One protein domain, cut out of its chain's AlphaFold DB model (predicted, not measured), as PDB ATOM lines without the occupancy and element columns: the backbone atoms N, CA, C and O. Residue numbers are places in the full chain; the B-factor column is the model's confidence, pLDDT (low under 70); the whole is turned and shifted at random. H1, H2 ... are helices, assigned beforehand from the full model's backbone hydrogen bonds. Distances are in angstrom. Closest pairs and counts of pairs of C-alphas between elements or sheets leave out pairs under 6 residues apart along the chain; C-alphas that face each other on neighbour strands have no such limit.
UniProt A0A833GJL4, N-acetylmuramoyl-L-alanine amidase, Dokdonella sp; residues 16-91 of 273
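This is residues 16 to 91 of the 273 residues of the protein "N-acetylmuramoyl-L-alanine amidase" of Dokdonella sp (UniProt A0A833GJL4). This domain has little regular structure: a long looping stretch, residues 37 to 82, makes most of it, with helix H1 along one side. The short helix H2 points its last residues at H1, its Leu 90 meeting H1 near Ala 27. The printed part has 76 residues, with two named helices, H1 then H2, and no named strand; the class is all helix, though the named elements hold only 25 residues. It is compact, with a radius of gyration of the C-alphas of 12.1 A and spans of 30 by 30 by 17 A.

H1, residues 20 to 36, and H2, residues 83 to 90, touch; their closest C-alphas, of Ala 27 and Leu 90, are 5.6 A apart. They run the same way at a steep tilt of 55 degrees. In H1 and H2 every O i to N i+4 pair is within hydrogen-bond range.

H1 begins at C-alpha 20 (171.533, 204.648, 122.903) and is 24.4 A long. H2, 10.4 A long, ends at C-alpha 90 (168.865, 215.919, 115.352).

The two farthest C-alphas, of Ala 16 and Ser 38, are 33.8 A apart. The link from H1 to H2 is long, 46 residues. The printed part has no cut, and no printed residue is under 70 in pLDDT.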
ATOM      1  N   ALA A  16     173.323 205.533 133.551       91.06
ATOM      2  CA  ALA A  16     172.931 204.264 132.931       91.06
ATOM      3  C   ALA A  16     171.534 204.311 132.286       91.06
ATOM      4  O   ALA A  16     171.259 203.531 131.375       91.06
ATOM      5  N   TRP A  17     170.675 205.245 132.708       91.81
ATOM      6  CA  TRP A  17     169.351 205.445 132.113       91.81
ATOM      7  C   TRP A  17     169.411 206.054 130.707       91.81
ATOM      8  O   TRP A  17     168.537 205.793 129.881       91.81
ATOM      9  N   TYR A  18     170.468 206.803 130.378       91.38
ATOM     10  CA  TYR A  18     170.615 207.475 129.082       91.38
ATOM     11  C   TYR A  18     171.203 206.549 128.017       91.38
ATOM     12  O   TYR A  18     172.333 206.694 127.542       91.38
ATOM     13  N   THR A  19     170.394 205.565 127.629       88.69
ATOM     14  CA  THR A  19     170.765 204.536 126.654       88.69
ATOM     15  C   THR A  19     170.792 205.064 125.218       88.69
ATOM     16  O   THR A  19     170.107 206.017 124.843       88.69
ATOM     17  N   THR A  20     171.542 204.379 124.350       78.06
ATOM     18  CA  THR A  20     171.533 204.648 122.903       78.06
ATOM     19  C   THR A  20     170.135 204.556 122.291       78.06
ATOM     20  O   THR A  20     169.796 205.366 121.428       78.06
ATOM     21  N   ALA A  21     169.311 203.609 122.747       79.44
ATOM     22  CA  ALA A  21     167.941 203.449 122.266       79.44
ATOM     23  C   ALA A  21     167.077 204.678 122.591       79.44
ATOM     24  O   ALA A  21     166.393 205.188 121.705       79.44
ATOM     25  N   MET A  22     167.177 205.202 123.819       94.44
ATOM     26  CA  MET A  22     166.471 206.413 124.250       94.44
ATOM     27  C   MET A  22     166.871 207.633 123.413       94.44
ATOM     28  O   MET A  22     166.001 208.321 122.876       94.44
ATOM     29  N   TYR A  23     168.177 207.866 123.230       92.94
ATOM     30  CA  TYR A  23     168.680 208.947 122.376       92.94
ATOM     31  C   TYR A  23     168.122 208.864 120.951       92.94
ATOM     32  O   TYR A  23     167.646 209.863 120.411       92.94
ATOM     33  N   ASN A  24     168.151 207.672 120.349       82.12
ATOM     34  CA  ASN A  24     167.692 207.459 118.980       82.12
ATOM     35  C   ASN A  24     166.178 207.666 118.834       82.12
ATOM     36  O   ASN A  24     165.750 208.349 117.899       82.12
ATOM     37  N   ALA A  25     165.380 207.114 119.753       85.69
ATOM     38  CA  ALA A  25     163.923 207.247 119.743       85.69
ATOM     39  C   ALA A  25     163.493 208.706 119.957       85.69
ATOM     40  O   ALA A  25     162.709 209.246 119.173       85.69
ATOM     41  N   SER A  26     164.078 209.376 120.953       96.62
ATOM     42  CA  SER A  26     163.811 210.787 121.233       96.62
ATOM     43  C   SER A  26     164.194 211.683 120.056       96.62
ATOM     44  O   SER A  26     163.409 212.531 119.632       96.62
ATOM     45  N   ALA A  27     165.375 211.470 119.465       94.62
ATOM     46  CA  ALA A  27     165.817 212.261 118.323       94.62
ATOM     47  C   ALA A  27     164.925 212.040 117.092       94.62
ATOM     48  O   ALA A  27     164.653 212.988 116.362       94.62
ATOM     49  N   ALA A  28     164.433 210.817 116.862       87.00
ATOM     50  CA  ALA A  28     163.489 210.541 115.782       87.00
ATOM     51  C   ALA A  28     162.174 211.318 115.949       87.00
ATOM     52  O   ALA A  28     161.702 211.924 114.984       87.00
ATOM     53  N   LEU A  29     161.632 211.363 117.170       95.44
ATOM     54  CA  LEU A  29     160.438 212.146 117.482       95.44
ATOM     55  C   LEU A  29     160.674 213.651 117.288       95.44
ATOM     56  O   LEU A  29     159.891 214.317 116.612       95.44
ATOM     57  N   VAL A  30     161.778 214.196 117.804       97.31
ATOM     58  CA  VAL A  30     162.079 215.629 117.643       97.31
ATOM     59  C   VAL A  30     162.331 215.998 116.182       97.31
ATOM     60  O   VAL A  30     161.852 217.039 115.740       97.31
ATOM     61  N   ARG A  31     162.993 215.146 115.384       92.62
ATOM     62  CA  ARG A  31     163.117 215.379 113.933       92.62
ATOM     63  C   ARG A  31     161.751 215.436 113.246       92.62
ATOM     64  O   ARG A  31     161.562 216.266 112.359       92.62
ATOM     65  N   ASN A  32     160.787 214.616 113.674       90.56
ATOM     66  CA  ASN A  32     159.409 214.718 113.189       90.56
ATOM     67  C   ASN A  32     158.781 216.076 113.551       90.56
ATOM     68  O   ASN A  32     158.168 216.706 112.691       90.56
ATOM     69  N   PHE A  33     158.997 216.577 114.773       94.25
ATOM     70  CA  PHE A  33     158.541 217.915 115.167       94.25
ATOM     71  C   PHE A  33     159.195 219.023 114.340       94.25
ATOM     72  O   PHE A  33     158.482 219.911 113.881       94.25
ATOM     73  N   CYS A  34     160.502 218.952 114.083       93.69
ATOM     74  CA  CYS A  34     161.187 219.925 113.231       93.69
ATOM     75  C   CYS A  34     160.620 219.957 111.808       93.69
ATOM     76  O   CYS A  34     160.469 221.025 111.222       93.69
ATOM     77  N   ALA A  35     160.304 218.786 111.247       87.81
ATOM     78  CA  ALA A  35     159.719 218.681 109.913       87.81
ATOM     79  C   ALA A  35     158.275 219.209 109.870       87.81
ATOM     80  O   ALA A  35     157.853 219.788 108.871       87.81
ATOM     81  N   LYS A  36     157.514 219.012 110.951       92.44
ATOM     82  CA  LYS A  36     156.102 219.398 111.043       92.44
ATOM     83  C   LYS A  36     155.898 220.874 111.384       92.44
ATOM     84  O   LYS A  36     154.950 221.486 110.899       92.44
ATOM     85  N   TYR A  37     156.753 221.441 112.233       92.75
ATOM     86  CA  TYR A  37     156.605 222.790 112.770       92.75
ATOM     87  C   TYR A  37     157.777 223.669 112.337       92.75
ATOM     88  O   TYR A  37     158.857 223.616 112.919       92.75
ATOM     89  N   SER A  38     157.537 224.562 111.376       91.56
ATOM     90  CA  SER A  38     158.545 225.511 110.871       91.56
ATOM     91  C   SER A  38     159.151 226.413 111.956       91.56
ATOM     92  O   SER A  38     160.283 226.872 111.825       91.56
ATOM     93  N   ALA A  39     158.428 226.635 113.058       93.00
ATOM     94  CA  ALA A  39     158.898 227.390 114.219       93.00
ATOM     95  C   ALA A  39     159.958 226.657 115.072       93.00
ATOM     96  O   ALA A  39     160.522 227.268 115.985       93.00
ATOM     97  N   ILE A  40     160.234 225.373 114.799       94.25
ATOM     98  CA  ILE A  40     161.183 224.531 115.541       94.25
ATOM     99  C   ILE A  40     162.292 224.033 114.592       94.25
ATOM    100  O   ILE A  40     162.277 222.882 114.162       94.25
ATOM    101  N   PRO A  41     163.298 224.858 114.247       94.62
ATOM    102  CA  PRO A  41     164.423 224.382 113.446       94.62
ATOM    103  C   PRO A  41     165.266 223.375 114.239       94.62
ATOM    104  O   PRO A  41     165.734 223.700 115.331       94.62
ATOM    105  N   CYS A  42     165.554 222.195 113.685       92.31
ATOM    106  CA  CYS A  42     166.420 221.206 114.351       92.31
ATOM    107  C   CYS A  42     167.823 221.757 114.662       92.31
ATOM    108  O   CYS A  42     168.392 221.465 115.717       92.31
ATOM    109  N   ALA A  43     168.340 222.649 113.809       93.88
ATOM    110  CA  ALA A  43     169.639 223.297 113.995       93.88
ATOM    111  C   ALA A  43     169.684 224.244 115.207       93.88
ATOM    112  O   ALA A  43     170.767 224.621 115.646       93.88
ATOM    113  N   SER A  44     168.524 224.606 115.765       96.38
ATOM    114  CA  SER A  44     168.408 225.432 116.971       96.38
ATOM    115  C   SER A  44     168.475 224.629 118.277       96.38
ATOM    116  O   SER A  44     168.202 225.171 119.350       96.38
ATOM    117  N   ALA A  45     168.796 223.335 118.211       97.75
ATOM    118  CA  ALA A  45     169.041 222.526 119.395       97.75
ATOM    119  C   ALA A  45     170.299 222.972 120.146       97.75
ATOM    120  O   ALA A  45     171.279 223.419 119.548       97.75
ATOM    121  N   TYR A  46     170.280 222.835 121.470       98.00
ATOM    122  CA  TYR A  46     171.458 223.109 122.281       98.00
ATOM    123  C   TYR A  46     172.584 222.110 121.977       98.00
ATOM    124  O   TYR A  46     172.368 220.899 121.996       98.00
ATOM    125  N   ARG A  47     173.790 222.634 121.732       95.00
ATOM    126  CA  ARG A  47     175.017 221.875 121.439       95.00
ATOM    127  C   ARG A  47     176.162 222.292 122.365       95.00
ATOM    128  O   ARG A  47     177.267 222.577 121.915       95.00
ATOM    129  N   GLY A  48     175.868 222.434 123.652       92.62
ATOM    130  CA  GLY A  48     176.862 222.796 124.660       92.62
ATOM    131  C   GLY A  48     177.081 221.694 125.688       92.62
ATOM    132  O   GLY A  48     176.594 220.574 125.537       92.62
ATOM    133  N   ALA A  49     177.841 222.026 126.727       94.38
ATOM    134  CA  ALA A  49     178.077 221.133 127.849       94.38
ATOM    135  C   ALA A  49     176.810 220.964 128.696       94.38
ATOM    136  O   ALA A  49     176.008 221.882 128.852       94.38
ATOM    137  N   SER A  50     176.651 219.782 129.269       95.31
ATOM    138  CA  SER A  50     175.618 219.504 130.264       95.31
ATOM    139  C   SER A  50     175.955 220.195 131.586       95.31
ATOM    140  O   SER A  50     177.108 220.536 131.847       95.31
ATOM    141  N   SER A  51     174.954 220.392 132.439       94.38
ATOM    142  CA  SER A  51     175.103 221.064 133.731       94.38
ATOM    143  C   SER A  51     174.302 220.328 134.796       94.38
ATOM    144  O   SER A  51     173.285 219.712 134.498       94.38
ATOM    145  N   SER A  52     174.756 220.384 136.047       93.50
ATOM    146  CA  SER A  52     174.013 219.824 137.189       93.50
ATOM    147  C   SER A  52     172.902 220.751 137.695       93.50
ATOM    148  O   SER A  52     172.153 220.375 138.586       93.50
ATOM    149  N   GLY A  53     172.822 221.974 137.167       92.94
ATOM    150  CA  GLY A  53     171.863 222.993 137.579       92.94
ATOM    151  C   GLY A  53     171.413 223.867 136.413       92.94
ATOM    152  O   GLY A  53     171.809 223.646 135.263       92.94
ATOM    153  N   THR A  54     170.593 224.867 136.725       94.69
ATOM    154  CA  THR A  54     169.957 225.741 135.737       94.69
ATOM    155  C   THR A  54     170.977 226.616 135.004       94.69
ATOM    156  O   THR A  54     171.733 227.366 135.619       94.69
ATOM    157  N   VAL A  55     170.963 226.562 133.672       95.12
ATOM    158  CA  VAL A  55     171.761 227.406 132.770       95.12
ATOM    159  C   VAL A  55     170.822 228.000 131.729       95.12
ATOM    160  O   VAL A  55     170.524 227.384 130.710       95.12
ATOM    161  N   VAL A  56     170.309 229.201 131.985       96.38
ATOM    162  CA  VAL A  56     169.296 229.811 131.113       96.38
ATOM    163  C   VAL A  56     169.870 230.070 129.717       96.38
ATOM    164  O   VAL A  56     170.858 230.784 129.557       96.38
ATOM    165  N   LEU A  57     169.220 229.511 128.694       96.81
ATOM    166  CA  LEU A  57     169.597 229.695 127.290       96.81
ATOM    167  C   LEU A  57     168.674 230.694 126.582       96.81
ATOM    168  O   LEU A  57     167.477 230.748 126.899       96.81
ATOM    169  N   PRO A  58     169.178 231.425 125.566       95.69
ATOM    170  CA  PRO A  58     168.371 232.374 124.809       95.69
ATOM    171  C   PRO A  58     167.175 231.695 124.130       95.69
ATOM    172  O   PRO A  58     167.174 230.494 123.845       95.69
ATOM    173  N   SER A  59     166.139 232.480 123.835       92.62
ATOM    174  CA  SER A  59     164.902 231.996 123.204       92.62
ATOM    175  C   SER A  59     165.092 231.509 121.762       92.62
ATOM    176  O   SER A  59     164.190 230.872 121.212       92.62
ATOM    177  N   SER A  60     166.244 231.794 121.147       94.62
ATOM    178  CA  SER A  60     166.656 231.257 119.849       94.62
ATOM    179  C   SER A  60     166.947 229.755 119.896       94.62
ATOM    180  O   SER A  60     166.771 229.094 118.878       94.62
ATOM    181  N   VAL A  61     167.311 229.200 121.056       97.38
ATOM    182  CA  VAL A  61     167.501 227.755 121.245       97.38
ATOM    183  C   VAL A  61     166.137 227.107 121.493       97.38
ATOM    184  O   VAL A  61     165.552 227.291 122.566       97.38
ATOM    185  N   LYS A  62     165.599 226.379 120.505       96.12
ATOM    186  CA  LYS A  62     164.231 225.822 120.575       96.12
ATOM    187  C   LYS A  62     164.157 224.418 121.158       96.12
ATOM    188  O   LYS A  62     163.106 224.049 121.665       96.12
ATOM    189  N   ILE A  63     165.245 223.652 121.098       98.19
ATOM    190  CA  ILE A  63     165.302 222.279 121.614       98.19
ATOM    191  C   ILE A  63     166.330 222.259 122.747       98.19
ATOM    192  O   ILE A  63     167.535 222.368 122.509       98.19
ATOM    193  N   LYS A  64     165.835 222.205 123.985       97.19
ATOM    194  CA  LYS A  64     166.613 222.349 125.222       97.19
ATOM    195  C   LYS A  64     165.876 221.700 126.401       97.19
ATOM    196  O   LYS A  64     164.667 221.530 126.326       97.19
ATOM    197  N   GLY A  65     166.607 221.330 127.455       96.31
ATOM    198  CA  GLY A  65     166.045 220.712 128.663       96.31
ATOM    199  C   GLY A  65     165.378 221.714 129.598       96.31
ATOM    200  O   GLY A  65     165.541 222.926 129.409       96.31
ATOM    201  N   HIS A  66     164.684 221.223 130.629       95.31
ATOM    202  CA  HIS A  66     164.073 222.077 131.650       95.31
ATOM    203  C   HIS A  66     165.098 222.991 132.314       95.31
ATOM    204  O   HIS A  66     164.873 224.200 132.364       95.31
ATOM    205  N   GLN A  67     166.293 222.473 132.617       95.44
ATOM    206  CA  GLN A  67     167.416 223.239 133.174       95.44
ATOM    207  C   GLN A  67     167.802 224.500 132.367       95.44
ATOM    208  O   GLN A  67     168.549 225.343 132.854       95.44
ATOM    209  N   HIS A  68     167.342 224.649 131.120       96.62
ATOM    210  CA  HIS A  68     167.667 225.781 130.250       96.62
ATOM    211  C   HIS A  68     166.564 226.848 130.133       96.62
ATOM    212  O   HIS A  68     166.686 227.789 129.328       96.62
ATOM    213  N   TYR A  69     165.470 226.709 130.881       94.00
ATOM    214  CA  TYR A  69     164.388 227.690 130.939       94.00
ATOM    215  C   TYR A  69     164.582 228.676 132.094       94.00
ATOM    216  O   TYR A  69     165.078 228.337 133.162       94.00
ATOM    217  N   SER A  70     164.185 229.929 131.878       91.94
ATOM    218  CA  SER A  70     164.159 230.923 132.953       91.94
ATOM    219  C   SER A  70     162.997 230.635 133.906       91.94
ATOM    220  O   SER A  70     161.917 230.276 133.440       91.94
ATOM    221  N   GLY A  71     163.209 230.821 135.211       86.56
ATOM    222  CA  GLY A  71     162.154 230.717 136.228       86.56
ATOM    223  C   GLY A  71     161.635 229.303 136.498       86.56
ATOM    224  O   GLY A  71     160.568 229.172 137.085       86.56
ATOM    225  N   ASN A  72     162.361 228.270 136.065       86.00
ATOM    226  CA  ASN A  72     162.060 226.880 136.399       86.00
ATOM    227  C   ASN A  72     162.931 226.410 137.582       86.00
ATOM    228  O   ASN A  72     164.053 226.893 137.753       86.00
ATOM    229  N   ASP A  73     162.418 225.476 138.373       87.94
ATOM    230  CA  ASP A  73     163.068 224.854 139.533       87.94
ATOM    231  C   ASP A  73     163.586 223.433 139.240       87.94
ATOM    232  O   ASP A  73     164.073 222.744 140.134       87.94
ATOM    233  N   HIS A  74     163.526 223.007 137.978       92.44
ATOM    234  CA  HIS A  74     163.969 221.700 137.520       92.44
ATOM    235  C   HIS A  74     165.380 221.756 136.911       92.44
ATOM    236  O   HIS A  74     165.825 222.744 136.323       92.44
ATOM    237  N   THR A  75     166.108 220.648 137.033       94.25
ATOM    238  CA  THR A  75     167.489 220.523 136.534       94.25
ATOM    239  C   THR A  75     167.655 219.393 135.526       94.25
ATOM    240  O   THR A  75     168.779 219.033 135.191       94.25
ATOM    241  N   ASP A  76     166.567 218.797 135.042       94.88
ATOM    242  CA  ASP A  76     166.622 217.761 134.017       94.88
ATOM    243  C   ASP A  76     166.911 218.353 132.613       94.88
ATOM    244  O   ASP A  76     166.634 219.532 132.338       94.88
ATOM    245  N   PRO A  77     167.548 217.577 131.714       95.56
ATOM    246  CA  PRO A  77     167.984 216.181 131.862       95.56
ATOM    247  C   PRO A  77     169.317 216.016 132.626       95.56
ATOM    248  O   PRO A  77     169.835 214.906 132.762       95.56
ATOM    249  N   GLY A  78     169.885 217.096 133.163       94.75
ATOM    250  CA  GLY A  78     171.010 217.047 134.088       94.75
ATOM    251  C   GLY A  78     172.357 216.705 133.453       94.75
ATOM    252  O   GLY A  78     172.527 216.610 132.233       94.75
ATOM    253  N   ILE A  79     173.350 216.518 134.325       95.88
ATOM    254  CA  ILE A  79     174.773 216.482 133.961       95.88
ATOM    255  C   ILE A  79     175.156 215.322 133.035       95.88
ATOM    256  O   ILE A  79     176.103 215.442 132.262       95.88
ATOM    257  N   TYR A  80     174.422 214.209 133.074       95.94
ATOM    258  CA  TYR A  80     174.756 213.023 132.282       95.94
ATOM    259  C   TYR A  80     174.136 213.011 130.882       95.94
ATOM    260  O   TYR A  80     174.495 212.159 130.068       95.94
ATOM    261  N   TRP A  81     173.234 213.942 130.560       96.81
ATOM    262  CA  TRP A  81     172.648 213.993 129.226       96.81
ATOM    263  C   TRP A  81     173.611 214.621 128.226       96.81
ATOM    264  O   TRP A  81     173.818 215.828 128.232       96.81
ATOM    265  N   ASN A  82     174.168 213.834 127.316       95.75
ATOM    266  CA  ASN A  82     175.074 214.306 126.278       95.75
ATOM    267  C   ASN A  82     174.344 215.120 125.184       95.75
ATOM    268  O   ASN A  82     173.836 214.572 124.201       95.75
ATOM    269  N   TRP A  83     174.333 216.446 125.340       97.31
ATOM    270  CA  TRP A  83     173.726 217.385 124.391       97.31
ATOM    271  C   TRP A  83     174.399 217.398 123.018       97.31
ATOM    272  O   TRP A  83     173.696 217.492 122.017       97.31
ATOM    273  N   SER A  84     175.728 217.255 122.940       90.31
ATOM    274  CA  SER A  84     176.433 217.207 121.649       90.31
ATOM    275  C   SER A  84     175.989 216.000 120.826       90.31
ATOM    276  O   SER A  84     175.589 216.152 119.675       90.31
ATOM    277  N   ARG A  85     175.962 214.812 121.445       90.75
ATOM    278  CA  ARG A  85     175.449 213.587 120.821       90.75
ATOM    279  C   ARG A  85     174.006 213.766 120.360       90.75
ATOM    280  O   ARG A  85     173.655 213.342 119.261       90.75
ATOM    281  N   TYR A  86     173.160 214.366 121.198       96.31
ATOM    282  CA  TYR A  86     171.763 214.580 120.843       96.31
ATOM    283  C   TYR A  86     171.616 215.542 119.664       96.31
ATOM    284  O   TYR A  86     170.881 215.242 118.728       96.31
ATOM    285  N   TYR A  87     172.364 216.647 119.656       94.50
ATOM    286  CA  TYR A  87     172.396 217.586 118.538       94.50
ATOM    287  C   TYR A  87     172.766 216.899 117.223       94.50
ATOM    288  O   TYR A  87     172.083 217.114 116.224       94.50
ATOM    289  N   ASP A  88     173.804 216.058 117.222       83.75
ATOM    290  CA  ASP A  88     174.262 215.362 116.015       83.75
ATOM    291  C   ASP A  88     173.202 214.357 115.509       83.75
ATOM    292  O   ASP A  88     173.029 214.175 114.305       83.75
ATOM    293  N   LEU A  89     172.409 213.761 116.409       85.06
ATOM    294  CA  LEU A  89     171.252 212.942 116.028       85.06
ATOM    295  C   LEU A  89     170.105 213.776 115.430       85.06
ATOM    296  O   LEU A  89     169.380 213.279 114.566       85.06
ATOM    297  N   LEU A  90     169.898 215.014 115.884       91.62
ATOM    298  CA  LEU A  90     168.865 215.919 115.352       91.62
ATOM    299  C   LEU A  90     169.267 216.545 114.019       91.62
ATOM    300  O   LEU A  90     168.416 216.755 113.155       91.62
ATOM    301  N   ASN A  91     170.560 216.806 113.855       84.00
ATOM    302  CA  ASN A  91     171.162 217.439 112.693       84.00
ATOM    303  C   ASN A  91     172.212 216.504 112.081       84.00
ATOM    304  O   ASN A  91     173.398 216.832 112.121       84.00
TER     305      ASN A  91